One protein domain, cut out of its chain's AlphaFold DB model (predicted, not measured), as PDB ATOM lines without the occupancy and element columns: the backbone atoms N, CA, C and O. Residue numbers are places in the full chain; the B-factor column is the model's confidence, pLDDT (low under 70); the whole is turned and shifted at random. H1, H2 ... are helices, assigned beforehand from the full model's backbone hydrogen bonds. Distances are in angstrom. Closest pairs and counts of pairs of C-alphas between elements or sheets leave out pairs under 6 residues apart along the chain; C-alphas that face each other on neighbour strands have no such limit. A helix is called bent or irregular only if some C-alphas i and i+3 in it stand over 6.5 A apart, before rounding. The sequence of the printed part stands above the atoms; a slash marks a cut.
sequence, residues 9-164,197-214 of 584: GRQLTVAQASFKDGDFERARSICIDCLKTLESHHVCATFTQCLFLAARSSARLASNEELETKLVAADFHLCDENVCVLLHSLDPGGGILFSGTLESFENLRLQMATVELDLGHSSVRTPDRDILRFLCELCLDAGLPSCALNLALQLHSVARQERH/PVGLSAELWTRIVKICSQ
ATOM      1  N   GLY A   9     -56.331 453.517 -25.563       71.19
ATOM      2  CA  GLY A   9     -55.222 452.555 -25.703       71.19
ATOM      3  C   GLY A   9     -55.536 451.151 -25.152       71.19
ATOM      4  O   GLY A   9     -55.008 450.148 -25.639       71.19
ATOM      5  N   ARG A  10     -56.454 451.044 -24.178       78.12
ATOM      6  CA  ARG A  10     -56.951 449.754 -23.673       78.12
ATOM      7  C   ARG A  10     -57.979 449.126 -24.619       78.12
ATOM      8  O   ARG A  10     -58.029 447.907 -24.730       78.12
ATOM      9  N   GLN A  11     -58.768 449.935 -25.325       81.94
ATOM     10  CA  GLN A  11     -59.662 449.440 -26.376       81.94
ATOM     11  C   GLN A  11     -58.860 448.930 -27.581       81.94
ATOM     12  O   GLN A  11     -59.090 447.810 -28.030       81.94
ATOM     13  N   LEU A  12     -57.849 449.685 -28.033       81.38
ATOM     14  CA  LEU A  12     -56.955 449.281 -29.124       81.38
ATOM     15  C   LEU A  12     -56.250 447.945 -28.836       81.38
ATOM     16  O   LEU A  12     -56.232 447.067 -29.692       81.38
ATOM     17  N   THR A  13     -55.717 447.747 -27.628       83.06
ATOM     18  CA  THR A  13     -55.052 446.480 -27.263       83.06
ATOM     19  C   THR A  13     -56.017 445.285 -27.216       83.06
ATOM     20  O   THR A  13     -55.631 444.181 -27.599       83.06
ATOM     21  N   VAL A  14     -57.290 445.486 -26.847       85.56
ATOM     22  CA  VAL A  14     -58.334 444.442 -26.939       85.56
ATOM     23  C   VAL A  14     -58.752 444.180 -28.394       85.56
ATOM     24  O   VAL A  14     -58.988 443.026 -28.758       85.56
ATOM     25  N   ALA A  15     -58.792 445.200 -29.254       84.56
ATOM     26  CA  ALA A  15     -59.031 445.021 -30.687       84.56
ATOM     27  C   ALA A  15     -57.877 444.262 -31.369       84.56
ATOM     28  O   ALA A  15     -58.120 443.345 -32.150       84.56
ATOM     29  N   GLN A  16     -56.623 444.574 -31.019       86.06
ATOM     30  CA  GLN A  16     -55.429 443.869 -31.503       86.06
ATOM     31  C   GLN A  16     -55.388 442.399 -31.061       86.06
ATOM     32  O   GLN A  16     -54.915 441.557 -31.823       86.06
ATOM     33  N   ALA A  17     -55.873 442.080 -29.856       84.56
ATOM     34  CA  ALA A  17     -56.066 440.695 -29.425       84.56
ATOM     35  C   ALA A  17     -57.156 440.012 -30.267       84.56
ATOM     36  O   ALA A  17     -56.873 439.021 -30.930       84.56
ATOM     37  N   SER A  18     -58.343 440.623 -30.360       84.94
ATOM     38  CA  SER A  18     -59.478 440.095 -31.142       84.94
ATOM     39  C   SER A  18     -59.100 439.809 -32.607       84.94
ATOM     40  O   SER A  18     -59.467 438.773 -33.149       84.94
ATOM     41  N   PHE A  19     -58.295 440.678 -33.233       87.31
ATOM     42  CA  PHE A  19     -57.779 440.483 -34.594       87.31
ATOM     43  C   PHE A  19     -56.826 439.280 -34.712       87.31
ATOM     44  O   PHE A  19     -56.869 438.559 -35.705       87.31
ATOM     45  N   LYS A  20     -55.970 439.044 -33.707       86.75
ATOM     46  CA  LYS A  20     -55.066 437.877 -33.657       86.75
ATOM     47  C   LYS A  20     -55.816 436.572 -33.393       86.75
ATOM     48  O   LYS A  20     -55.416 435.539 -33.917       86.75
ATOM     49  N   ASP A  21     -56.910 436.642 -32.640       86.38
ATOM     50  CA  ASP A  21     -57.810 435.519 -32.361       86.38
ATOM     51  C   ASP A  21     -58.740 435.188 -33.556       86.38
ATOM     52  O   ASP A  21     -59.489 434.213 -33.505       86.38
ATOM     53  N   GLY A  22     -58.694 435.977 -34.641       85.31
ATOM     54  CA  GLY A  22     -59.501 435.802 -35.859       85.31
ATOM     55  C   GLY A  22     -60.901 436.434 -35.811       85.31
ATOM     56  O   GLY A  22     -61.661 436.326 -36.772       85.31
ATOM     57  N   ASP A  23     -61.247 437.123 -34.722       88.56
ATOM     58  CA  ASP A  23     -62.533 437.794 -34.509       88.56
ATOM     59  C   ASP A  23     -62.521 439.202 -35.144       88.56
ATOM     60  O   ASP A  23     -62.478 440.244 -34.476       88.56
ATOM     61  N   PHE A  24     -62.484 439.227 -36.482       87.94
ATOM     62  CA  PHE A  24     -62.334 440.454 -37.274       87.94
ATOM     63  C   PHE A  24     -63.534 441.406 -37.156       87.94
ATOM     64  O   PHE A  24     -63.347 442.623 -37.195       87.94
ATOM     65  N   GLU A  25     -64.758 440.894 -36.978       88.44
ATOM     66  CA  GLU A  25     -65.947 441.739 -36.784       88.44
ATOM     67  C   GLU A  25     -65.866 442.512 -35.463       88.44
ATOM     68  O   GLU A  25     -66.069 443.730 -35.434       88.44
ATOM     69  N   ARG A  26     -65.482 441.836 -34.376       85.75
ATOM     70  CA  ARG A  26     -65.286 442.466 -33.069       85.75
ATOM     71  C   ARG A  26     -64.099 443.420 -33.058       85.75
ATOM     72  O   ARG A  26     -64.220 444.509 -32.500       85.75
ATOM     73  N   ALA A  27     -62.983 443.054 -33.695       85.12
ATOM     74  CA  ALA A  27     -61.836 443.947 -33.854       85.12
ATOM     75  C   ALA A  27     -62.239 445.245 -34.576       85.12
ATOM     76  O   ALA A  27     -61.982 446.338 -34.068       85.12
ATOM     77  N   ARG A  28     -62.969 445.131 -35.697       89.25
ATOM     78  CA  ARG A  28     -63.531 446.269 -36.441       89.25
ATOM     79  C   ARG A  28     -64.458 447.121 -35.570       89.25
ATOM     80  O   ARG A  28     -64.304 448.340 -35.558       89.25
ATOM     81  N   SER A  29     -65.387 446.504 -34.835       88.81
ATOM     82  CA  SER A  29     -66.352 447.225 -33.991       88.81
ATOM     83  C   SER A  29     -65.659 448.024 -32.884       88.81
ATOM     84  O   SER A  29     -65.898 449.222 -32.759       88.81
ATOM     85  N   ILE A  30     -64.749 447.396 -32.129       86.88
ATOM     86  CA  ILE A  30     -64.019 448.055 -31.032       86.88
ATOM     87  C   ILE A  30     -63.170 449.217 -31.564       86.88
ATOM     88  O   ILE A  30     -63.107 450.270 -30.932       86.88
ATOM     89  N   CYS A  31     -62.554 449.069 -32.742       86.69
ATOM     90  CA  CYS A  31     -61.840 450.170 -33.383       86.69
ATOM     91  C   CYS A  31     -62.771 451.313 -33.809       86.69
ATOM     92  O   CYS A  31     -62.429 452.465 -33.561       86.69
ATOM     93  N   ILE A  32     -63.939 451.036 -34.398       87.00
ATOM     94  CA  ILE A  32     -64.908 452.074 -34.799       87.00
ATOM     95  C   ILE A  32     -65.427 452.855 -33.583       87.00
ATOM     96  O   ILE A  32     -65.511 454.082 -33.639       87.00
ATOM     97  N   ASP A  33     -65.727 452.181 -32.475       85.88
ATOM     98  CA  ASP A  33     -66.184 452.856 -31.257       85.88
ATOM     99  C   ASP A  33     -65.054 453.674 -30.602       85.88
ATOM    100  O   ASP A  33     -65.279 454.813 -30.187       85.88
ATOM    101  N   CYS A  34     -63.817 453.167 -30.615       84.00
ATOM    102  CA  CYS A  34     -62.634 453.916 -30.185       84.00
ATOM    103  C   CYS A  34     -62.408 455.176 -31.042       84.00
ATOM    104  O   CYS A  34     -62.199 456.256 -30.491       84.00
ATOM    105  N   LEU A  35     -62.530 455.077 -32.373       84.31
ATOM    106  CA  LEU A  35     -62.403 456.215 -33.294       84.31
ATOM    107  C   LEU A  35     -63.441 457.307 -33.005       84.31
ATOM    108  O   LEU A  35     -63.077 458.478 -32.977       84.31
ATOM    109  N   LYS A  36     -64.695 456.944 -32.699       82.81
ATOM    110  CA  LYS A  36     -65.730 457.908 -32.278       82.81
ATOM    111  C   LYS A  36     -65.363 458.614 -30.971       82.81
ATOM    112  O   LYS A  36     -65.546 459.820 -30.862       82.81
ATOM    113  N   THR A  37     -64.785 457.906 -29.993       80.19
ATOM    114  CA  THR A  37     -64.282 458.551 -28.758       80.19
ATOM    115  C   THR A  37     -63.013 459.384 -28.959       80.19
ATOM    116  O   THR A  37     -62.680 460.201 -28.105       80.19
ATOM    117  N   LEU A  38     -62.307 459.193 -30.077       73.50
ATOM    118  CA  LEU A  38     -61.106 459.941 -30.449       73.50
ATOM    119  C   LEU A  38     -61.393 461.099 -31.420       73.50
ATOM    120  O   LEU A  38     -60.500 461.921 -31.625       73.50
ATOM    121  N   GLU A  39     -62.602 461.202 -31.991       66.69
ATOM    122  CA  GLU A  39     -62.938 462.243 -32.974       66.69
ATOM    123  C   GLU A  39     -62.712 463.647 -32.391       66.69
ATOM    124  O   GLU A  39     -62.068 464.465 -33.037       66.69
ATOM    125  N   SER A  40     -63.080 463.885 -31.126       60.12
ATOM    126  CA  SER A  40     -62.856 465.157 -30.413       60.12
ATOM    127  C   SER A  40     -61.386 465.542 -30.191       60.12
ATOM    128  O   SER A  40     -61.115 466.633 -29.688       60.12
ATOM    129  N   HIS A  41     -60.436 464.659 -30.505       59.31
ATOM    130  CA  HIS A  41     -59.003 464.906 -30.348       59.31
ATOM    131  C   HIS A  41     -58.244 465.049 -31.676       59.31
ATOM    132  O   HIS A  41     -57.106 465.506 -31.632       59.31
ATOM    133  N   HIS A  42     -58.871 464.717 -32.815       59.25
ATOM    134  CA  HIS A  42     -58.464 464.892 -34.227       59.25
ATOM    135  C   HIS A  42     -57.051 464.466 -34.700       59.25
ATOM    136  O   HIS A  42     -56.922 464.075 -35.855       59.25
ATOM    137  N   VAL A  43     -55.996 464.525 -33.881       63.62
ATOM    138  CA  VAL A  43     -54.597 464.254 -34.257       63.62
ATOM    139  C   VAL A  43     -53.941 463.390 -33.170       63.62
ATOM    140  O   VAL A  43     -53.491 463.888 -32.141       63.62
ATOM    141  N   CYS A  44     -53.912 462.067 -33.365       70.38
ATOM    142  CA  CYS A  44     -53.357 461.108 -32.404       70.38
ATOM    143  C   CYS A  44     -52.852 459.824 -33.091       70.38
ATOM    144  O   CYS A  44     -53.557 459.250 -33.919       70.38
ATOM    145  N   ALA A  45     -51.690 459.295 -32.688       73.06
ATOM    146  CA  ALA A  45     -51.179 458.009 -33.187       73.06
ATOM    147  C   ALA A  45     -52.153 456.834 -32.930       73.06
ATOM    148  O   ALA A  45     -52.343 455.973 -33.787       73.06
ATOM    149  N   THR A  46     -52.859 456.843 -31.792       76.31
ATOM    150  CA  THR A  46     -53.907 455.854 -31.473       76.31
ATOM    151  C   THR A  46     -55.069 455.906 -32.472       76.31
ATOM    152  O   THR A  46     -55.673 454.875 -32.755       76.31
ATOM    153  N   PHE A  47     -55.373 457.078 -33.052       81.12
ATOM    154  CA  PHE A  47     -56.384 457.201 -34.108       81.12
ATOM    155  C   PHE A  47     -55.913 456.499 -35.391       81.12
ATOM    156  O   PHE A  47     -56.656 455.680 -35.928       81.12
ATOM    157  N   THR A  48     -54.664 456.732 -35.829       80.50
ATOM    158  CA  THR A  48     -54.045 455.995 -36.952       80.50
ATOM    159  C   THR A  48     -54.162 454.485 -36.745       80.50
ATOM    160  O   THR A  48     -54.687 453.784 -37.606       80.50
ATOM    161  N   GLN A  49     -53.738 453.993 -35.579       82.12
ATOM    162  CA  GLN A  49     -53.701 452.564 -35.260       82.12
ATOM    163  C   GLN A  49     -55.101 451.931 -35.210       82.12
ATOM    164  O   GLN A  49     -55.300 450.838 -35.739       82.12
ATOM    165  N   CYS A  50     -56.099 452.617 -34.641       84.81
ATOM    166  CA  CYS A  50     -57.487 452.152 -34.684       84.81
ATOM    167  C   CYS A  50     -58.050 452.144 -36.114       84.81
ATOM    168  O   CYS A  50     -58.743 451.196 -36.484       84.81
ATOM    169  N   LEU A  51     -57.749 453.158 -36.930       86.44
ATOM    170  CA  LEU A  51     -58.253 453.256 -38.299       86.44
ATOM    171  C   LEU A  51     -57.635 452.188 -39.212       86.44
ATOM    172  O   LEU A  51     -58.365 451.514 -39.936       86.44
ATOM    173  N   PHE A  52     -56.322 451.972 -39.131       86.31
ATOM    174  CA  PHE A  52     -55.635 450.927 -39.895       86.31
ATOM    175  C   PHE A  52     -56.051 449.522 -39.453       86.31
ATOM    176  O   PHE A  52     -56.287 448.663 -40.303       86.31
ATOM    177  N   LEU A  53     -56.259 449.283 -38.153       85.81
ATOM    178  CA  LEU A  53     -56.768 447.997 -37.674       85.81
ATOM    179  C   LEU A  53     -58.228 447.751 -38.101       85.81
ATOM    180  O   LEU A  53     -58.561 446.637 -38.513       85.81
ATOM    181  N   ALA A  54     -59.087 448.778 -38.103       87.31
ATOM    182  CA  ALA A  54     -60.438 448.690 -38.666       87.31
ATOM    183  C   ALA A  54     -60.419 448.434 -40.183       87.31
ATOM    184  O   ALA A  54     -61.205 447.622 -40.679       87.31
ATOM    185  N   ALA A  55     -59.506 449.076 -40.919       86.38
ATOM    186  CA  ALA A  55     -59.328 448.888 -42.355       86.38
ATOM    187  C   ALA A  55     -58.857 447.465 -42.687       86.38
ATOM    188  O   ALA A  55     -59.489 446.790 -43.497       86.38
ATOM    189  N   ARG A  56     -57.824 446.960 -41.998       87.44
ATOM    190  CA  ARG A  56     -57.320 445.583 -42.144       87.44
ATOM    191  C   ARG A  56     -58.382 444.540 -41.782       87.44
ATOM    192  O   ARG A  56     -58.549 443.567 -42.509       87.44
ATOM    193  N   SER A  57     -59.154 444.776 -40.718       86.69
ATOM    194  CA  SER A  57     -60.302 443.925 -40.353       86.69
ATOM    195  C   SER A  57     -61.369 443.912 -41.454       86.69
ATOM    196  O   SER A  57     -61.895 442.857 -41.798       86.69
ATOM    197  N   SER A  58     -61.657 445.070 -42.052       87.44
ATOM    198  CA  SER A  58     -62.627 445.198 -43.148       87.44
ATOM    199  C   SER A  58     -62.133 444.528 -44.441       87.44
ATOM    200  O   SER A  58     -62.919 443.869 -45.114       87.44
ATOM    201  N   ALA A  59     -60.836 444.628 -44.758       86.25
ATOM    202  CA  ALA A  59     -60.219 443.950 -45.900       86.25
ATOM    203  C   ALA A  59     -60.232 442.416 -45.745       86.25
ATOM    204  O   ALA A  59     -60.587 441.719 -46.694       86.25
ATOM    205  N   ARG A  60     -59.949 441.897 -44.536       84.88
ATOM    206  CA  ARG A  60     -60.087 440.466 -44.196       84.88
ATOM    207  C   ARG A  60     -61.522 439.966 -44.358       84.88
ATOM    208  O   ARG A  60     -61.726 438.934 -44.986       84.88
ATOM    209  N   LEU A  61     -62.511 440.705 -43.849       86.31
ATOM    210  CA  LEU A  61     -63.936 440.363 -43.996       86.31
ATOM    211  C   LEU A  61     -64.417 440.407 -45.459       86.31
ATOM    212  O   LEU A  61     -65.328 439.671 -45.825       86.31
ATOM    213  N   ALA A  62     -63.797 441.242 -46.297       85.31
ATOM    214  CA  ALA A  62     -64.050 441.317 -47.736       85.31
ATOM    215  C   ALA A  62     -63.185 440.351 -48.580       85.31
ATOM    216  O   ALA A  62     -63.277 440.384 -49.806       85.31
ATOM    217  N   SER A  63     -62.336 439.525 -47.953       85.44
ATOM    218  CA  SER A  63     -61.364 438.634 -48.615       85.44
ATOM    219  C   SER A  63     -60.445 439.332 -49.635       85.44
ATOM    220  O   SER A  63     -60.078 438.746 -50.652       85.44
ATOM    221  N   ASN A  64     -60.072 440.593 -49.385       84.38
ATOM    222  CA  ASN A  64     -59.241 441.394 -50.290       84.38
ATOM    223  C   ASN A  64     -57.771 441.426 -49.831       84.38
ATOM    224  O   ASN A  64     -57.336 442.339 -49.125       84.38
ATOM    225  N   GLU A  65     -57.007 440.415 -50.251       80.12
ATOM    226  CA  GLU A  65     -55.597 440.232 -49.872       80.12
ATOM    227  C   GLU A  65     -54.655 441.296 -50.475       80.12
ATOM    228  O   GLU A  65     -53.652 441.659 -49.856       80.12
ATOM    229  N   GLU A  66     -54.982 441.858 -51.645       81.25
ATOM    230  CA  GLU A  66     -54.205 442.948 -52.260       81.25
ATOM    231  C   GLU A  66     -54.309 444.236 -51.427       81.25
ATOM    232  O   GLU A  66     -53.309 444.890 -51.128       81.25
ATOM    233  N   LEU A  67     -55.523 444.583 -50.989       80.62
ATOM    234  CA  LEU A  67     -55.744 445.730 -50.112       80.62
ATOM    235  C   LEU A  67     -55.122 445.514 -48.728       80.62
ATOM    236  O   LEU A  67     -54.566 446.450 -48.161       80.62
ATOM    237  N   GLU A  68     -55.178 444.299 -48.176       81.00
ATOM    238  CA  GLU A  68     -54.550 444.014 -46.883       81.00
ATOM    239  C   GLU A  68     -53.021 444.100 -46.945       81.00
ATOM    240  O   GLU A  68     -52.419 444.700 -46.058       81.00
ATOM    241  N   THR A  69     -52.379 443.550 -47.980       79.81
ATOM    242  CA  THR A  69     -50.914 443.632 -48.134       79.81
ATOM    243  C   THR A  69     -50.440 445.078 -48.297       79.81
ATOM    244  O   THR A  69     -49.498 445.485 -47.615       79.81
ATOM    245  N   LYS A  70     -51.157 445.891 -49.089       79.12
ATOM    246  CA  LYS A  70     -50.961 447.351 -49.174       79.12
ATOM    247  C   LYS A  70     -51.138 448.046 -47.815       79.12
ATOM    248  O   LYS A  70     -50.281 448.826 -47.403       79.12
ATOM    249  N   LEU A  71     -52.207 447.726 -47.076       80.56
ATOM    250  CA  LEU A  71     -52.451 448.278 -45.738       80.56
ATOM    251  C   LEU A  71     -51.346 447.905 -44.741       80.56
ATOM    252  O   LEU A  71     -50.924 448.773 -43.988       80.56
ATOM    253  N   VAL A  72     -50.854 446.661 -44.737       78.75
ATOM    254  CA  VAL A  72     -49.775 446.204 -43.837       78.75
ATOM    255  C   VAL A  72     -48.456 446.929 -44.116       78.75
ATOM    256  O   VAL A  72     -47.766 447.306 -43.169       78.75
ATOM    257  N   ALA A  73     -48.119 447.168 -45.388       73.19
ATOM    258  CA  ALA A  73     -46.923 447.927 -45.756       73.19
ATOM    259  C   ALA A  73     -46.989 449.391 -45.272       73.19
ATOM    260  O   ALA A  73     -46.005 449.921 -44.760       73.19
ATOM    261  N   ALA A  74     -48.158 450.031 -45.377       69.88
ATOM    262  CA  ALA A  74     -48.365 451.398 -44.895       69.88
ATOM    263  C   ALA A  74     -48.450 451.500 -43.353       69.88
ATOM    264  O   ALA A  74     -47.897 452.435 -42.774       69.88
ATOM    265  N   ASP A  75     -49.081 450.527 -42.685       68.94
ATOM    266  CA  ASP A  75     -49.198 450.426 -41.214       68.94
ATOM    267  C   ASP A  75     -47.814 450.424 -40.537       68.94
ATOM    268  O   ASP A  75     -47.592 451.125 -39.548       68.94
ATOM    269  N   PHE A  76     -46.853 449.703 -41.130       54.22
ATOM    270  CA  PHE A  76     -45.471 449.616 -40.651       54.22
ATOM    271  C   PHE A  76     -44.767 450.984 -40.629       54.22
ATOM    272  O   PHE A  76     -44.185 451.363 -39.617       54.22
ATOM    273  N   HIS A  77     -44.868 451.762 -41.713       57.62
ATOM    274  CA  HIS A  77     -44.230 453.080 -41.797       57.62
ATOM    275  C   HIS A  77     -44.888 454.139 -40.900       57.62
ATOM    276  O   HIS A  77     -44.196 454.993 -40.355       57.62
ATOM    277  N   LEU A  78     -46.212 454.091 -40.730       58.34
ATOM    278  CA  LEU A  78     -46.953 455.104 -39.971       58.34
ATOM    279  C   LEU A  78     -46.897 454.883 -38.448       58.34
ATOM    280  O   LEU A  78     -46.995 455.847 -37.685       58.34
ATOM    281  N   CYS A  79     -46.729 453.636 -37.995       54.22
ATOM    282  CA  CYS A  79     -46.633 453.320 -36.569       54.22
ATOM    283  C   CYS A  79     -45.286 453.709 -35.941       54.22
ATOM    284  O   CYS A  79     -45.289 454.222 -34.821       54.22
ATOM    285  N   ASP A  80     -44.161 453.510 -36.637       55.38
ATOM    286  CA  ASP A  80     -42.821 453.791 -36.090       55.38
ATOM    287  C   ASP A  80     -42.583 455.294 -35.836       55.38
ATOM    288  O   ASP A  80     -41.951 455.674 -34.848       55.38
ATOM    289  N   GLU A  81     -43.145 456.177 -36.671       55.31
ATOM    290  CA  GLU A  81     -42.976 457.634 -36.543       55.31
ATOM    291  C   GLU A  81     -43.914 458.288 -35.501       55.31
ATOM    292  O   GLU A  81     -43.796 459.482 -35.232       55.31
ATOM    293  N   ASN A  82     -44.839 457.534 -34.882       61.84
ATOM    294  CA  ASN A  82     -45.930 458.053 -34.030       61.84
ATOM    295  C   ASN A  82     -46.832 459.102 -34.729       61.84
ATOM    296  O   ASN A  82     -47.427 459.970 -34.082       61.84
ATOM    297  N   VAL A  83     -46.952 459.027 -36.056       64.44
ATOM    298  CA  VAL A  83     -47.632 460.028 -36.889       64.44
ATOM    299  C   VAL A  83     -49.151 459.817 -36.929       64.44
ATOM    300  O   VAL A  83     -49.663 458.694 -36.993       64.44
ATOM    301  N   CYS A  84     -49.909 460.920 -36.932       69.12
ATOM    302  CA  CYS A  84     -51.331 460.865 -37.254       69.12
ATOM    303  C   CYS A  84     -51.551 460.957 -38.769       69.12
ATOM    304  O   CYS A  84     -51.060 461.879 -39.411       69.12
ATOM    305  N   VAL A  85     -52.370 460.059 -39.322       71.56
ATOM    306  CA  VAL A  85     -52.804 460.109 -40.735       71.56
ATOM    307  C   VAL A  85     -53.774 461.270 -41.016       71.56
ATOM    308  O   VAL A  85     -53.993 461.644 -42.163       71.56
ATOM    309  N   LEU A  86     -54.336 461.901 -39.981       70.25
ATOM    310  CA  LEU A  86     -55.040 463.175 -40.114       70.25
ATOM    311  C   LEU A  86     -54.029 464.321 -39.962       70.25
ATOM    312  O   LEU A  86     -53.603 464.635 -38.853       70.25
ATOM    313  N   LEU A  87     -53.671 464.959 -41.082       62.81
ATOM    314  CA  LEU A  87     -52.695 466.060 -41.138       62.81
ATOM    315  C   LEU A  87     -53.164 467.359 -40.448       62.81
ATOM    316  O   LEU A  87     -52.369 468.273 -40.242       62.81
ATOM    317  N   HIS A  88     -54.448 467.464 -40.082       62.88
ATOM    318  CA  HIS A  88     -55.037 468.692 -39.536       62.88
ATOM    319  C   HIS A  88     -56.128 468.400 -38.500       62.88
ATOM    320  O   HIS A  88     -56.915 467.472 -38.675       62.88
ATOM    321  N   SER A  89     -56.253 469.274 -37.499       56.94
ATOM    322  CA  SER A  89     -57.484 469.393 -36.710       56.94
ATOM    323  C   SER A  89     -58.479 470.290 -37.452       56.94
ATOM    324  O   SER A  89     -58.162 471.444 -37.747       56.94
ATOM    325  N   LEU A  90     -59.673 469.774 -37.755       55.66
ATOM    326  CA  LEU A  90     -60.800 470.585 -38.230       55.66
ATOM    327  C   LEU A  90     -61.533 471.130 -37.001       55.66
ATOM    328  O   LEU A  90     -62.509 470.555 -36.534       55.66
ATOM    329  N   ASP A  91     -60.974 472.207 -36.454       47.62
ATOM    330  CA  ASP A  91     -61.298 472.734 -35.129       47.62
ATOM    331  C   ASP A  91     -62.799 473.090 -34.997       47.62
ATOM    332  O   ASP A  91     -63.265 473.990 -35.701       47.62
ATOM    333  N   PRO A  92     -63.584 472.443 -34.109       43.47
ATOM    334  CA  PRO A  92     -65.047 472.584 -34.081       43.47
ATOM    335  C   PRO A  92     -65.545 473.962 -33.607       43.47
ATOM    336  O   PRO A  92     -66.732 474.262 -33.722       43.47
ATOM    337  N   GLY A  93     -64.652 474.809 -33.079       39.50
ATOM    338  CA  GLY A  93     -64.910 476.229 -32.804       39.50
ATOM    339  C   GLY A  93     -64.516 477.178 -33.947       39.50
ATOM    340  O   GLY A  93     -64.870 478.358 -33.914       39.50
ATOM    341  N   GLY A  94     -63.790 476.694 -34.958       44.34
ATOM    342  CA  GLY A  94     -63.448 477.440 -36.163       44.34
ATOM    343  C   GLY A  94     -64.582 477.361 -37.183       44.34
ATOM    344  O   GLY A  94     -64.969 476.276 -37.600       44.34
ATOM    345  N   GLY A  95     -65.111 478.508 -37.619       46.62
ATOM    346  CA  GLY A  95     -66.290 478.604 -38.499       46.62
ATOM    347  C   GLY A  95     -66.091 478.161 -39.960       46.62
ATOM    348  O   GLY A  95     -66.593 478.823 -40.867       46.62
ATOM    349  N   ILE A  96     -65.351 477.079 -40.211       52.22
ATOM    350  CA  ILE A  96     -65.048 476.549 -41.547       52.22
ATOM    351  C   ILE A  96     -66.170 475.594 -41.988       52.22
ATOM    352  O   ILE A  96     -66.039 474.372 -41.984       52.22
ATOM    353  N   LEU A  97     -67.320 476.172 -42.338       62.56
ATOM    354  CA  LEU A  97     -68.531 475.426 -42.685       62.56
ATOM    355  C   LEU A  97     -68.418 474.798 -44.088       62.56
ATOM    356  O   LEU A  97     -68.494 475.500 -45.099       62.56
ATOM    357  N   PHE A  98     -68.295 473.469 -44.169       69.88
ATOM    358  CA  PHE A  98     -68.435 472.744 -45.437       69.88
ATOM    359  C   PHE A  98     -69.898 472.786 -45.903       69.88
ATOM    360  O   PHE A  98     -70.780 472.211 -45.266       69.88
ATOM    361  N   SER A  99     -70.166 473.459 -47.023       65.25
ATOM    362  CA  SER A  99     -71.525 473.664 -47.548       65.25
ATOM    363  C   SER A  99     -71.908 472.692 -48.670       65.25
ATOM    364  O   SER A  99     -72.941 472.869 -49.313       65.25
ATOM    365  N   GLY A 100     -71.086 471.669 -48.926       68.94
ATOM    366  CA  GLY A 100     -71.314 470.687 -49.990       68.94
ATOM    367  C   GLY A 100     -70.906 471.149 -51.395       68.94
ATOM    368  O   GLY A 100     -70.980 470.359 -52.330       68.94
ATOM    369  N   THR A 101     -70.449 472.394 -51.569       72.75
ATOM    370  CA  THR A 101     -70.012 472.917 -52.876       72.75
ATOM    371  C   THR A 101     -68.517 472.692 -53.105       72.75
ATOM    372  O   THR A 101     -67.726 472.707 -52.154       72.75
ATOM    373  N   LEU A 102     -68.097 472.569 -54.373       74.56
ATOM    374  CA  LEU A 102     -66.672 472.511 -54.741       74.56
ATOM    375  C   LEU A 102     -65.900 473.750 -54.247       74.56
ATOM    376  O   LEU A 102     -64.760 473.633 -53.810       74.56
ATOM    377  N   GLU A 103     -66.531 474.926 -54.263       71.00
ATOM    378  CA  GLU A 103     -65.940 476.166 -53.746       71.00
ATOM    379  C   GLU A 103     -65.656 476.081 -52.236       71.00
ATOM    380  O   GLU A 103     -64.583 476.485 -51.790       71.00
ATOM    381  N   SER A 104     -66.562 475.501 -51.437       72.56
ATOM    382  CA  SER A 104     -66.308 475.288 -50.003       72.56
ATOM    383  C   SER A 104     -65.161 474.300 -49.753       72.56
ATOM    384  O   SER A 104     -64.359 474.509 -48.845       72.56
ATOM    385  N   PHE A 105     -65.028 473.278 -50.604       76.81
ATOM    386  CA  PHE A 105     -63.961 472.275 -50.547       76.81
ATOM    387  C   PHE A 105     -62.583 472.857 -50.913       76.81
ATOM    388  O   PHE A 105     -61.608 472.650 -50.192       76.81
ATOM    389  N   GLU A 106     -62.493 473.648 -51.986       74.12
ATOM    390  CA  GLU A 106     -61.260 474.357 -52.358       74.12
ATOM    391  C   GLU A 106     -60.879 475.433 -51.325       74.12
ATOM    392  O   GLU A 106     -59.699 475.585 -51.012       74.12
ATOM    393  N   ASN A 107     -61.850 476.130 -50.721       73.69
ATOM    394  CA  ASN A 107     -61.583 477.082 -49.638       73.69
ATOM    395  C   ASN A 107     -61.043 476.396 -48.368       73.69
ATOM    396  O   ASN A 107     -60.085 476.897 -47.777       73.69
ATOM    397  N   LEU A 108     -61.589 475.234 -47.986       73.31
ATOM    398  CA  LEU A 108     -61.034 474.360 -46.939       73.31
ATOM    399  C   LEU A 108     -59.574 473.992 -47.241       73.31
ATOM    400  O   LEU A 108     -58.680 474.264 -46.437       73.31
ATOM    401  N   ARG A 109     -59.317 473.456 -48.441       75.81
ATOM    402  CA  ARG A 109     -57.978 473.056 -48.895       75.81
ATOM    403  C   ARG A 109     -56.979 474.219 -48.885       75.81
ATOM    404  O   ARG A 109     -55.831 474.045 -48.483       75.81
ATOM    405  N   LEU A 110     -57.396 475.408 -49.328       70.81
ATOM    406  CA  LEU A 110     -56.557 476.610 -49.328       70.81
ATOM    407  C   LEU A 110     -56.210 477.072 -47.909       70.81
ATOM    408  O   LEU A 110     -55.085 477.508 -47.681       70.81
ATOM    409  N   GLN A 111     -57.132 476.952 -46.952       67.31
ATOM    410  CA  GLN A 111     -56.848 477.258 -45.548       67.31
ATOM    411  C   GLN A 111     -55.845 476.254 -44.963       67.31
ATOM    412  O   GLN A 111     -54.829 476.678 -44.412       67.31
ATOM    413  N   MET A 112     -56.058 474.951 -45.178       64.12
ATOM    414  CA  MET A 112     -55.161 473.869 -44.740       64.12
ATOM    415  C   MET A 112     -53.728 474.036 -45.274       64.12
ATOM    416  O   MET A 112     -52.780 474.022 -44.489       64.12
ATOM    417  N   ALA A 113     -53.569 474.346 -46.565       60.81
ATOM    418  CA  ALA A 113     -52.261 474.602 -47.179       60.81
ATOM    419  C   ALA A 113     -51.523 475.832 -46.601       60.81
ATOM    420  O   ALA A 113     -50.301 475.934 -46.696       60.81
ATOM    421  N   THR A 114     -52.233 476.783 -45.976       54.28
ATOM    422  CA  THR A 114     -51.589 477.901 -45.252       54.28
ATOM    423  C   THR A 114     -51.206 477.576 -43.808       54.28
ATOM    424  O   THR A 114     -50.537 478.393 -43.176       54.28
ATOM    425  N   VAL A 115     -51.609 476.412 -43.290       52.38
ATOM    426  CA  VAL A 115     -51.244 475.910 -41.956       52.38
ATOM    427  C   VAL A 115     -49.996 475.022 -42.032       52.38
ATOM    428  O   VAL A 115     -49.112 475.169 -41.193       52.38
ATOM    429  N   GLU A 116     -49.858 474.196 -43.075       49.03
ATOM    430  CA  GLU A 116     -48.648 473.384 -43.337       49.03
ATOM    431  C   GLU A 116     -47.378 474.246 -43.442       49.03
ATOM    432  O   GLU A 116     -46.326 473.885 -42.926       49.03
ATOM    433  N   LEU A 117     -47.480 475.442 -44.031       47.34
ATOM    434  CA  LEU A 117     -46.362 476.391 -44.138       47.34
ATOM    435  C   LEU A 117     -45.939 477.041 -42.805       47.34
ATOM    436  O   LEU A 117     -44.852 477.616 -42.741       47.34
ATOM    437  N   ASP A 118     -46.777 476.986 -41.766       38.50
ATOM    438  CA  ASP A 118     -46.483 477.515 -40.424       38.50
ATOM    439  C   ASP A 118     -46.121 476.403 -39.410       38.50
ATOM    440  O   ASP A 118     -45.600 476.702 -38.333       38.50
ATOM    441  N   LEU A 119     -46.340 475.129 -39.758       42.12
ATOM    442  CA  LEU A 119     -45.994 473.943 -38.970       42.12
ATOM    443  C   LEU A 119     -44.984 473.084 -39.740       42.12
ATOM    444  O   LEU A 119     -45.364 472.228 -40.531       42.12
ATOM    445  N   GLY A 120     -43.690 473.297 -39.476       32.81
ATOM    446  CA  GLY A 120     -42.565 472.630 -40.147       32.81
ATOM    447  C   GLY A 120     -42.386 471.140 -39.822       32.81
ATOM    448  O   GLY A 120     -41.279 470.714 -39.498       32.81
ATOM    449  N   HIS A 121     -43.459 470.356 -39.884       36.34
ATOM    450  CA  HIS A 121     -43.395 468.902 -39.870       36.34
ATOM    451  C   HIS A 121     -42.947 468.387 -41.240       36.34
ATOM    452  O   HIS A 121     -43.339 468.905 -42.285       36.34
ATOM    453  N   SER A 122     -42.102 467.359 -41.221       34.09
ATOM    454  CA  SER A 122     -41.697 466.615 -42.410       34.09
ATOM    455  C   SER A 122     -42.920 466.136 -43.187       34.09
ATOM    456  O   SER A 122     -43.882 465.658 -42.586       34.09
ATOM    457  N   SER A 123     -42.863 466.222 -44.518       38.41
ATOM    458  CA  SER A 123     -43.890 465.683 -45.406       38.41
ATOM    459  C   SER A 123     -44.044 464.180 -45.168       38.41
ATOM    460  O   SER A 123     -43.253 463.383 -45.679       38.41
ATOM    461  N   VAL A 124     -45.051 463.807 -44.376       44.06
ATOM    462  CA  VAL A 124     -45.474 462.418 -44.188       44.06
ATOM    463  C   VAL A 124     -45.695 461.838 -45.578       44.06
ATOM    464  O   VAL A 124     -46.402 462.443 -46.388       44.06
ATOM    465  N   ARG A 125     -45.085 460.686 -45.881       49.69
ATOM    466  CA  ARG A 125     -45.369 459.982 -47.136       49.69
ATOM    467  C   ARG A 125     -46.842 459.591 -47.125       49.69
ATOM    468  O   ARG A 125     -47.226 458.650 -46.434       49.69
ATOM    469  N   THR A 126     -47.657 460.347 -47.854       54.16
ATOM    470  CA  THR A 126     -49.089 460.087 -47.995       54.16
ATOM    471  C   THR A 126     -49.270 458.655 -48.495       54.16
ATOM    472  O   THR A 126     -48.675 458.322 -49.523       54.16
ATOM    473  N   PRO A 127     -50.032 457.798 -47.789       61.03
ATOM    474  CA  PRO A 127     -50.229 456.421 -48.224       61.03
ATOM    475  C   PRO A 127     -50.932 456.389 -49.586       61.03
ATOM    476  O   PRO A 127     -51.590 457.362 -49.962       61.03
ATOM    477  N   ASP A 128     -50.788 455.275 -50.313       71.81
ATOM    478  CA  ASP A 128     -51.289 455.130 -51.685       71.81
ATOM    479  C   ASP A 128     -52.710 455.677 -51.853       71.81
ATOM    480  O   ASP A 128     -53.580 455.485 -50.998       71.81
ATOM    481  N   ARG A 129     -52.977 456.304 -53.001       75.44
ATOM    482  CA  ARG A 129     -54.273 456.917 -53.322       75.44
ATOM    483  C   ARG A 129     -55.458 455.963 -53.089       75.44
ATOM    484  O   ARG A 129     -56.511 456.387 -52.622       75.44
ATOM    485  N   ASP A 130     -55.276 454.671 -53.353       79.25
ATOM    486  CA  ASP A 130     -56.301 453.646 -53.133       79.25
ATOM    487  C   ASP A 130     -56.510 453.330 -51.635       79.25
ATOM    488  O   ASP A 130     -57.644 453.102 -51.208       79.25
ATOM    489  N   ILE A 131     -55.451 453.403 -50.813       81.06
ATOM    490  CA  ILE A 131     -55.532 453.311 -49.346       81.06
ATOM    491  C   ILE A 131     -56.268 454.539 -48.795       81.06
ATOM    492  O   ILE A 131     -57.252 454.377 -48.079       81.06
ATOM    493  N   LEU A 132     -55.855 455.762 -49.160       80.62
ATOM    494  CA  LEU A 132     -56.533 456.999 -48.735       80.62
ATOM    495  C   LEU A 132     -58.023 456.987 -49.100       80.62
ATOM    496  O   LEU A 132     -58.868 457.365 -48.284       80.62
ATOM    497  N   ARG A 133     -58.358 456.493 -50.298       84.75
ATOM    498  CA  ARG A 133     -59.745 456.317 -50.734       84.75
ATOM    499  C   ARG A 133     -60.504 455.333 -49.839       84.75
ATOM    500  O   ARG A 133     -61.590 455.672 -49.374       84.75
ATOM    501  N   PHE A 134     -59.947 454.150 -49.575       85.75
ATOM    502  CA  PHE A 134     -60.594 453.139 -48.732       85.75
ATOM    503  C   PHE A 134     -60.782 453.617 -47.284       85.75
ATOM    504  O   PHE A 134     -61.847 453.423 -46.702       85.75
ATOM    505  N   LEU A 135     -59.790 454.312 -46.717       86.56
ATOM    506  CA  LEU A 135     -59.884 454.926 -45.389       86.56
ATOM    507  C   LEU A 135     -60.967 456.021 -45.344       86.56
ATOM    508  O   LEU A 135     -61.693 456.129 -44.356       86.56
ATOM    509  N   CYS A 136     -61.120 456.806 -46.414       85.88
ATOM    510  CA  CYS A 136     -62.187 457.801 -46.534       85.88
ATOM    511  C   CYS A 136     -63.579 457.147 -46.612       85.88
ATOM    512  O   CYS A 136     -64.499 457.579 -45.916       85.88
ATOM    513  N   GLU A 137     -63.741 456.098 -47.423       86.69
ATOM    514  CA  GLU A 137     -64.992 455.332 -47.531       86.69
ATOM    515  C   GLU A 137     -65.353 454.662 -46.187       86.69
ATOM    516  O   GLU A 137     -66.493 454.780 -45.734       86.69
ATOM    517  N   LEU A 138     -64.368 454.094 -45.477       87.12
ATOM    518  CA  LEU A 138     -64.531 453.527 -44.133       87.12
ATOM    519  C   LEU A 138     -64.938 454.576 -43.081       87.12
ATOM    520  O   LEU A 138     -65.800 454.294 -42.251       87.12
ATOM    521  N   CYS A 139     -64.369 455.786 -43.110       85.12
ATOM    522  CA  CYS A 139     -64.783 456.878 -42.219       85.12
ATOM    523  C   CYS A 139     -66.236 457.318 -42.474       85.12
ATOM    524  O   CYS A 139     -66.965 457.595 -41.523       85.12
ATOM    525  N   LEU A 140     -66.688 457.336 -43.735       84.44
ATOM    526  CA  LEU A 140     -68.087 457.632 -44.072       84.44
ATOM    527  C   LEU A 140     -69.043 456.520 -43.616       84.44
ATOM    528  O   LEU A 140     -70.141 456.830 -43.161       84.44
ATOM    529  N   ASP A 141     -68.639 455.249 -43.705       85.44
ATOM    530  CA  ASP A 141     -69.405 454.108 -43.177       85.44
ATOM    531  C   ASP A 141     -69.452 454.097 -41.636       85.44
ATOM    532  O   ASP A 141     -70.465 453.727 -41.044       85.44
ATOM    533  N   ALA A 142     -68.370 454.520 -40.973       81.94
ATOM    534  CA  ALA A 142     -68.272 454.601 -39.514       81.94
ATOM    535  C   ALA A 142     -69.057 455.777 -38.899       81.94
ATOM    536  O   ALA A 142     -69.288 455.783 -37.684       81.94
ATOM    537  N   GLY A 143     -69.459 456.758 -39.716       79.88
ATOM    538  CA  GLY A 143     -70.118 457.988 -39.272       79.88
ATOM    539  C   GLY A 143     -69.153 459.056 -38.744       79.88
ATOM    540  O   GLY A 143     -69.522 459.785 -37.833       79.88
ATOM    541  N   LEU A 144     -67.937 459.139 -39.302       80.50
ATOM    542  CA  LEU A 144     -66.862 460.070 -38.923       80.50
ATOM    543  C   LEU A 144     -66.653 461.133 -40.029       80.50
ATOM    544  O   LEU A 144     -65.690 461.052 -40.805       80.50
ATOM    545  N   PRO A 145     -67.568 462.110 -40.178       77.50
ATOM    546  CA  PRO A 145     -67.588 463.038 -41.312       77.50
ATOM    547  C   PRO A 145     -66.403 464.008 -41.317       77.50
ATOM    548  O   PRO A 145     -65.961 464.405 -42.397       77.50
ATOM    549  N   SER A 146     -65.880 464.378 -40.142       76.75
ATOM    550  CA  SER A 146     -64.729 465.278 -40.014       76.75
ATOM    551  C   SER A 146     -63.455 464.602 -40.542       76.75
ATOM    552  O   SER A 146     -62.752 465.145 -41.397       76.75
ATOM    553  N   CYS A 147     -63.221 463.359 -40.118       78.44
ATOM    554  CA  CYS A 147     -62.116 462.516 -40.559       78.44
ATOM    555  C   CYS A 147     -62.220 462.182 -42.055       78.44
ATOM    556  O   CYS A 147     -61.225 462.274 -42.771       78.44
ATOM    557  N   ALA A 148     -63.420 461.854 -42.546       82.38
ATOM    558  CA  ALA A 148     -63.657 461.601 -43.967       82.38
ATOM    559  C   ALA A 148     -63.367 462.832 -44.841       82.38
ATOM    560  O   ALA A 148     -62.692 462.714 -45.860       82.38
ATOM    561  N   LEU A 149     -63.827 464.022 -44.436       80.81
ATOM    562  CA  LEU A 149     -63.569 465.267 -45.163       80.81
ATOM    563  C   LEU A 149     -62.065 465.584 -45.222       80.81
ATOM    564  O   LEU A 149     -61.560 465.959 -46.277       80.81
ATOM    565  N   ASN A 150     -61.341 465.368 -44.121       79.50
ATOM    566  CA  ASN A 150     -59.889 465.530 -44.052       79.50
ATOM    567  C   ASN A 150     -59.161 464.571 -45.018       79.50
ATOM    568  O   ASN A 150     -58.393 465.023 -45.865       79.50
ATOM    569  N   LEU A 151     -59.478 463.271 -44.979       81.75
ATOM    570  CA  LEU A 151     -58.914 462.268 -45.895       81.75
ATOM    571  C   LEU A 151     -59.254 462.555 -47.369       81.75
ATOM    572  O   LEU A 151     -58.410 462.366 -48.241       81.75
ATOM    573  N   ALA A 152     -60.453 463.063 -47.660       82.75
ATOM    574  CA  ALA A 152     -60.846 463.473 -49.008       82.75
ATOM    575  C   ALA A 152     -60.031 464.672 -49.529       82.75
ATOM    576  O   ALA A 152     -59.701 464.729 -50.715       82.75
ATOM    577  N   LEU A 153     -59.686 465.618 -48.651       79.62
ATOM    578  CA  LEU A 153     -58.847 466.775 -48.975       79.62
ATOM    579  C   LEU A 153     -57.383 466.361 -49.220       79.62
ATOM    580  O   LEU A 153     -56.766 466.880 -50.151       79.62
ATOM    581  N   GLN A 154     -56.871 465.369 -48.480       78.88
ATOM    582  CA  GLN A 154     -55.568 464.735 -48.743       78.88
ATOM    583  C   GLN A 154     -55.557 463.950 -50.068       78.88
ATOM    584  O   GLN A 154     -54.653 464.106 -50.884       78.88
ATOM    585  N   LEU A 155     -56.594 463.149 -50.340       81.19
ATOM    586  CA  LEU A 155     -56.734 462.414 -51.604       81.19
ATOM    587  C   LEU A 155     -56.711 463.362 -52.816       81.19
ATOM    588  O   LEU A 155     -56.117 463.062 -53.853       81.19
ATOM    589  N   HIS A 156     -57.348 464.525 -52.670       80.19
ATOM    590  CA  HIS A 156     -57.380 465.563 -53.688       80.19
ATOM    591  C   HIS A 156     -56.032 466.287 -53.865       80.19
ATOM    592  O   HIS A 156     -55.678 466.613 -55.000       80.19
ATOM    593  N   SER A 157     -55.266 466.549 -52.794       75.75
ATOM    594  CA  SER A 157     -53.942 467.176 -52.925       75.75
ATOM    595  C   SER A 157     -52.945 466.246 -53.624       75.75
ATOM    596  O   SER A 157     -52.312 466.675 -54.590       75.75
ATOM    597  N   VAL A 158     -52.896 464.963 -53.242       73.62
ATOM    598  CA  VAL A 158     -52.063 463.933 -53.896       73.62
ATOM    599  C   VAL A 158     -52.389 463.827 -55.390       73.62
ATOM    600  O   VAL A 158     -51.518 464.037 -56.233       73.62
ATOM    601  N   ALA A 159     -53.663 463.633 -55.746       74.81
ATOM    602  CA  ALA A 159     -54.094 463.509 -57.145       74.81
ATOM    603  C   ALA A 159     -53.921 464.796 -57.985       74.81
ATOM    604  O   ALA A 159     -54.069 464.773 -59.212       74.81
ATOM    605  N   ARG A 160     -53.634 465.936 -57.343       70.69
ATOM    606  CA  ARG A 160     -53.251 467.189 -58.006       70.69
ATOM    607  C   ARG A 160     -51.735 467.311 -58.175       70.69
ATOM    608  O   ARG A 160     -51.309 467.851 -59.192       70.69
ATOM    609  N   GLN A 161     -50.940 466.798 -57.237       66.31
ATOM    610  CA  GLN A 161     -49.482 466.725 -57.363       66.31
ATOM    611  C   GLN A 161     -49.062 465.730 -58.458       66.31
ATOM    612  O   GLN A 161     -48.274 466.105 -59.323       66.31
ATOM    613  N   GLU A 162     -49.692 464.546 -58.526       62.62
ATOM    614  CA  GLU A 162     -49.515 463.559 -59.614       62.62
ATOM    615  C   GLU A 162     -49.612 464.220 -61.012       62.62
ATOM    616  O   GLU A 162     -48.790 463.978 -61.895       62.62
ATOM    617  N   ARG A 163     -50.586 465.127 -61.196       57.53
ATOM    618  CA  ARG A 163     -50.837 465.874 -62.449       57.53
ATOM    619  C   ARG A 163     -49.878 467.035 -62.730       57.53
ATOM    620  O   ARG A 163     -49.967 467.638 -63.797       57.53
ATOM    621  N   HIS A 164     -49.028 467.402 -61.778       53.78
ATOM    622  CA  HIS A 164     -47.999 468.426 -61.963       53.78
ATOM    623  C   HIS A 164     -46.601 467.817 -62.141       53.78
ATOM    624  O   HIS A 164     -45.749 468.463 -62.746       53.78
ATOM    625  N   PRO A 197     -64.333 467.146 -57.465       74.50
ATOM    626  CA  PRO A 197     -62.935 467.500 -57.251       74.50
ATOM    627  C   PRO A 197     -61.992 466.436 -57.833       74.50
ATOM    628  O   PRO A 197     -62.302 465.245 -57.846       74.50
ATOM    629  N   VAL A 198     -60.808 466.858 -58.287       72.88
ATOM    630  CA  VAL A 198     -59.761 465.948 -58.797       72.88
ATOM    631  C   VAL A 198     -59.401 464.897 -57.735       72.88
ATOM    632  O   VAL A 198     -59.375 465.213 -56.550       72.88
ATOM    633  N   GLY A 199     -59.157 463.649 -58.150       68.94
ATOM    634  CA  GLY A 199     -58.816 462.527 -57.259       68.94
ATOM    635  C   GLY A 199     -60.009 461.805 -56.626       68.94
ATOM    636  O   GLY A 199     -59.913 460.613 -56.343       68.94
ATOM    637  N   LEU A 200     -61.150 462.479 -56.459       78.75
ATOM    638  CA  LEU A 200     -62.367 461.891 -55.897       78.75
ATOM    639  C   LEU A 200     -63.247 461.272 -56.993       78.75
ATOM    640  O   LEU A 200     -63.427 461.842 -58.071       78.75
ATOM    641  N   SER A 201     -63.839 460.106 -56.713       81.56
ATOM    642  CA  SER A 201     -64.878 459.533 -57.576       81.56
ATOM    643  C   SER A 201     -66.199 460.294 -57.397       81.56
ATOM    644  O   SER A 201     -66.464 460.854 -56.333       81.56
ATOM    645  N   ALA A 202     -67.063 460.302 -58.418       73.06
ATOM    646  CA  ALA A 202     -68.369 460.969 -58.331       73.06
ATOM    647  C   ALA A 202     -69.264 460.383 -57.221       73.06
ATOM    648  O   ALA A 202     -69.993 461.107 -56.543       73.06
ATOM    649  N   GLU A 203     -69.169 459.073 -56.998       79.38
ATOM    650  CA  GLU A 203     -69.846 458.380 -55.904       79.38
ATOM    651  C   GLU A 203     -69.316 458.836 -54.538       79.38
ATOM    652  O   GLU A 203     -70.093 459.278 -53.695       79.38
ATOM    653  N   LEU A 204     -67.994 458.837 -54.335       81.25
ATOM    654  CA  LEU A 204     -67.393 459.286 -53.079       81.25
ATOM    655  C   LEU A 204     -67.684 460.773 -52.814       81.25
ATOM    656  O   LEU A 204     -68.065 461.132 -51.703       81.25
ATOM    657  N   TRP A 205     -67.614 461.626 -53.841       80.75
ATOM    658  CA  TRP A 205     -67.993 463.037 -53.736       80.75
ATOM    659  C   TRP A 205     -69.460 463.213 -53.325       80.75
ATOM    660  O   TRP A 205     -69.739 463.925 -52.365       80.75
ATOM    661  N   THR A 206     -70.408 462.522 -53.969       78.44
ATOM    662  CA  THR A 206     -71.830 462.620 -53.580       78.44
ATOM    663  C   THR A 206     -72.103 462.066 -52.178       78.44
ATOM    664  O   THR A 206     -72.945 462.622 -51.469       78.44
ATOM    665  N   ARG A 207     -71.359 461.048 -51.719       78.88
ATOM    666  CA  ARG A 207     -71.402 460.584 -50.322       78.88
ATOM    667  C   ARG A 207     -70.881 461.645 -49.343       78.88
ATOM    668  O   ARG A 207     -71.567 461.919 -48.361       78.88
ATOM    669  N   ILE A 208     -69.736 462.277 -49.622       81.31
ATOM    670  CA  ILE A 208     -69.166 463.370 -48.807       81.31
ATOM    671  C   ILE A 208     -70.136 464.554 -48.741       81.31
ATOM    672  O   ILE A 208     -70.469 465.016 -47.653       81.31
ATOM    673  N   VAL A 209     -70.654 465.011 -49.884       79.00
ATOM    674  CA  VAL A 209     -71.624 466.116 -49.951       79.00
ATOM    675  C   VAL A 209     -72.891 465.789 -49.161       79.00
ATOM    676  O   VAL A 209     -73.376 466.643 -48.425       79.00
ATOM    677  N   LYS A 210     -73.410 464.557 -49.246       76.00
ATOM    678  CA  LYS A 210     -74.620 464.147 -48.515       76.00
ATOM    679  C   LYS A 210     -74.407 464.020 -47.002       76.00
ATOM    680  O   LYS A 210     -75.314 464.364 -46.254       76.00
ATOM    681  N   ILE A 211     -73.263 463.497 -46.558       74.38
ATOM    682  CA  ILE A 211     -73.013 463.164 -45.146       74.38
ATOM    683  C   ILE A 211     -72.375 464.349 -44.408       74.38
ATOM    684  O   ILE A 211     -72.882 464.781 -43.377       74.38
ATOM    685  N   CYS A 212     -71.299 464.928 -44.945       70.12
ATOM    686  CA  CYS A 212     -70.520 465.950 -44.244       70.12
ATOM    687  C   CYS A 212     -71.207 467.329 -44.216       70.12
ATOM    688  O   CYS A 212     -70.914 468.118 -43.323       70.12
ATOM    689  N   SER A 213     -72.143 467.628 -45.130       61.44
ATOM    690  CA  SER A 213     -72.931 468.876 -45.061       61.44
ATOM    691  C   SER A 213     -73.977 468.875 -43.938       61.44
ATOM    692  O   SER A 213     -74.311 469.934 -43.410       61.44
ATOM    693  N   GLN A 214     -74.469 467.697 -43.530       54.47
ATOM    694  CA  GLN A 214     -75.506 467.555 -42.498       54.47
ATOM    695  C   GLN A 214     -74.977 467.733 -41.068       54.47
ATOM    696  O   GLN A 214     -75.764 467.937 -40.150       54.47
TER     697      GLN A 214
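AT A GLANCE: This is residues 9 to 164 and 197 to 214 of the 584 residues of an uncharacterized protein of Opisthorchis felineus (UniProt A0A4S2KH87). Two groups of helices meet about at right angles: H7, the longest helix, forms an up-and-down bundle with H6 and H8, and H6 crosses H3 of an up-and-down bundle of H1, H2 and H3, with H4 side by side with H3. H5 crosses near H7 on the side away from H6, between two long links. The printed part has 174 residues with eight named helices, H1 to H8 along the chain, and no named strand: all helix. It is compact, radius of gyration of the C-alphas 15.7 A, spanning 46 by 34 by 33 A.

HOW THE PARTS SIT: H7, residues 145 to 164, and H6, residues 129 to 142, form a hairpin at a shallow tilt of 16 degrees; their closest C-alphas, Cys 136 and Ala 148, are 4.8 A apart. With residues 145 to 149 alone H7 touches H8, residues 202 to 212, closest C-alphas Pro 145 and Cys 212, 5.1 A. H5, residues 102 to 116, is close to H7 but not clearly touching, C-alphas Arg 109 and Leu 153 being closest at 6.3 A. With residues 134 to 138 alone H6 touches H3, residues 45 to 61, about perpendicular at 89 degrees, closest C-alphas Leu 135 and Ala 55, 6.8 A. H3 forms hairpins with H4, residues 65 to 80, closest C-alphas Arg 56 and Glu 68, 5.7 A, and with H2, residues 24 to 41, closest C-alphas Ala 54 and Arg 28, 4.5 A. H2 touches H1, residues 9 to 20, closest C-alphas Ala 27 and Ala 15, 4.4 A, also a hairpin. Every O i to N i+4 pair is within hydrogen-bond range in H1, H3, H5, H6 and H8; H2 has 12 of 14, H4 10 of 12, H7 15 of 16.

IN THESE COORDINATES: H7 is 29.0 A long, H2 25.6 A, H3 24.3 A. H2 has a kink of 26 degrees near residue 35 and is irregular, only just: C-alphas 37 and 40 are 7.0 A apart. H1 begins at C-alpha 9 (-55.222, 452.555, -25.703); H8 ends at C-alpha 212 (-70.520, 465.950, -44.244).

THE WHOLE: The two farthest C-alphas, Asp 21 and Glu 103, are 46.6 A apart. Residues 165 to 196 are not printed; C-alphas 164 and 197 are 15.7 A apart across the cut. The links H4 to H5 and H5 to H6 are long. Mean pLDDT of the printed part is 73.0, with 54 residues under 70, among them 87 to 100 and 111 to 127.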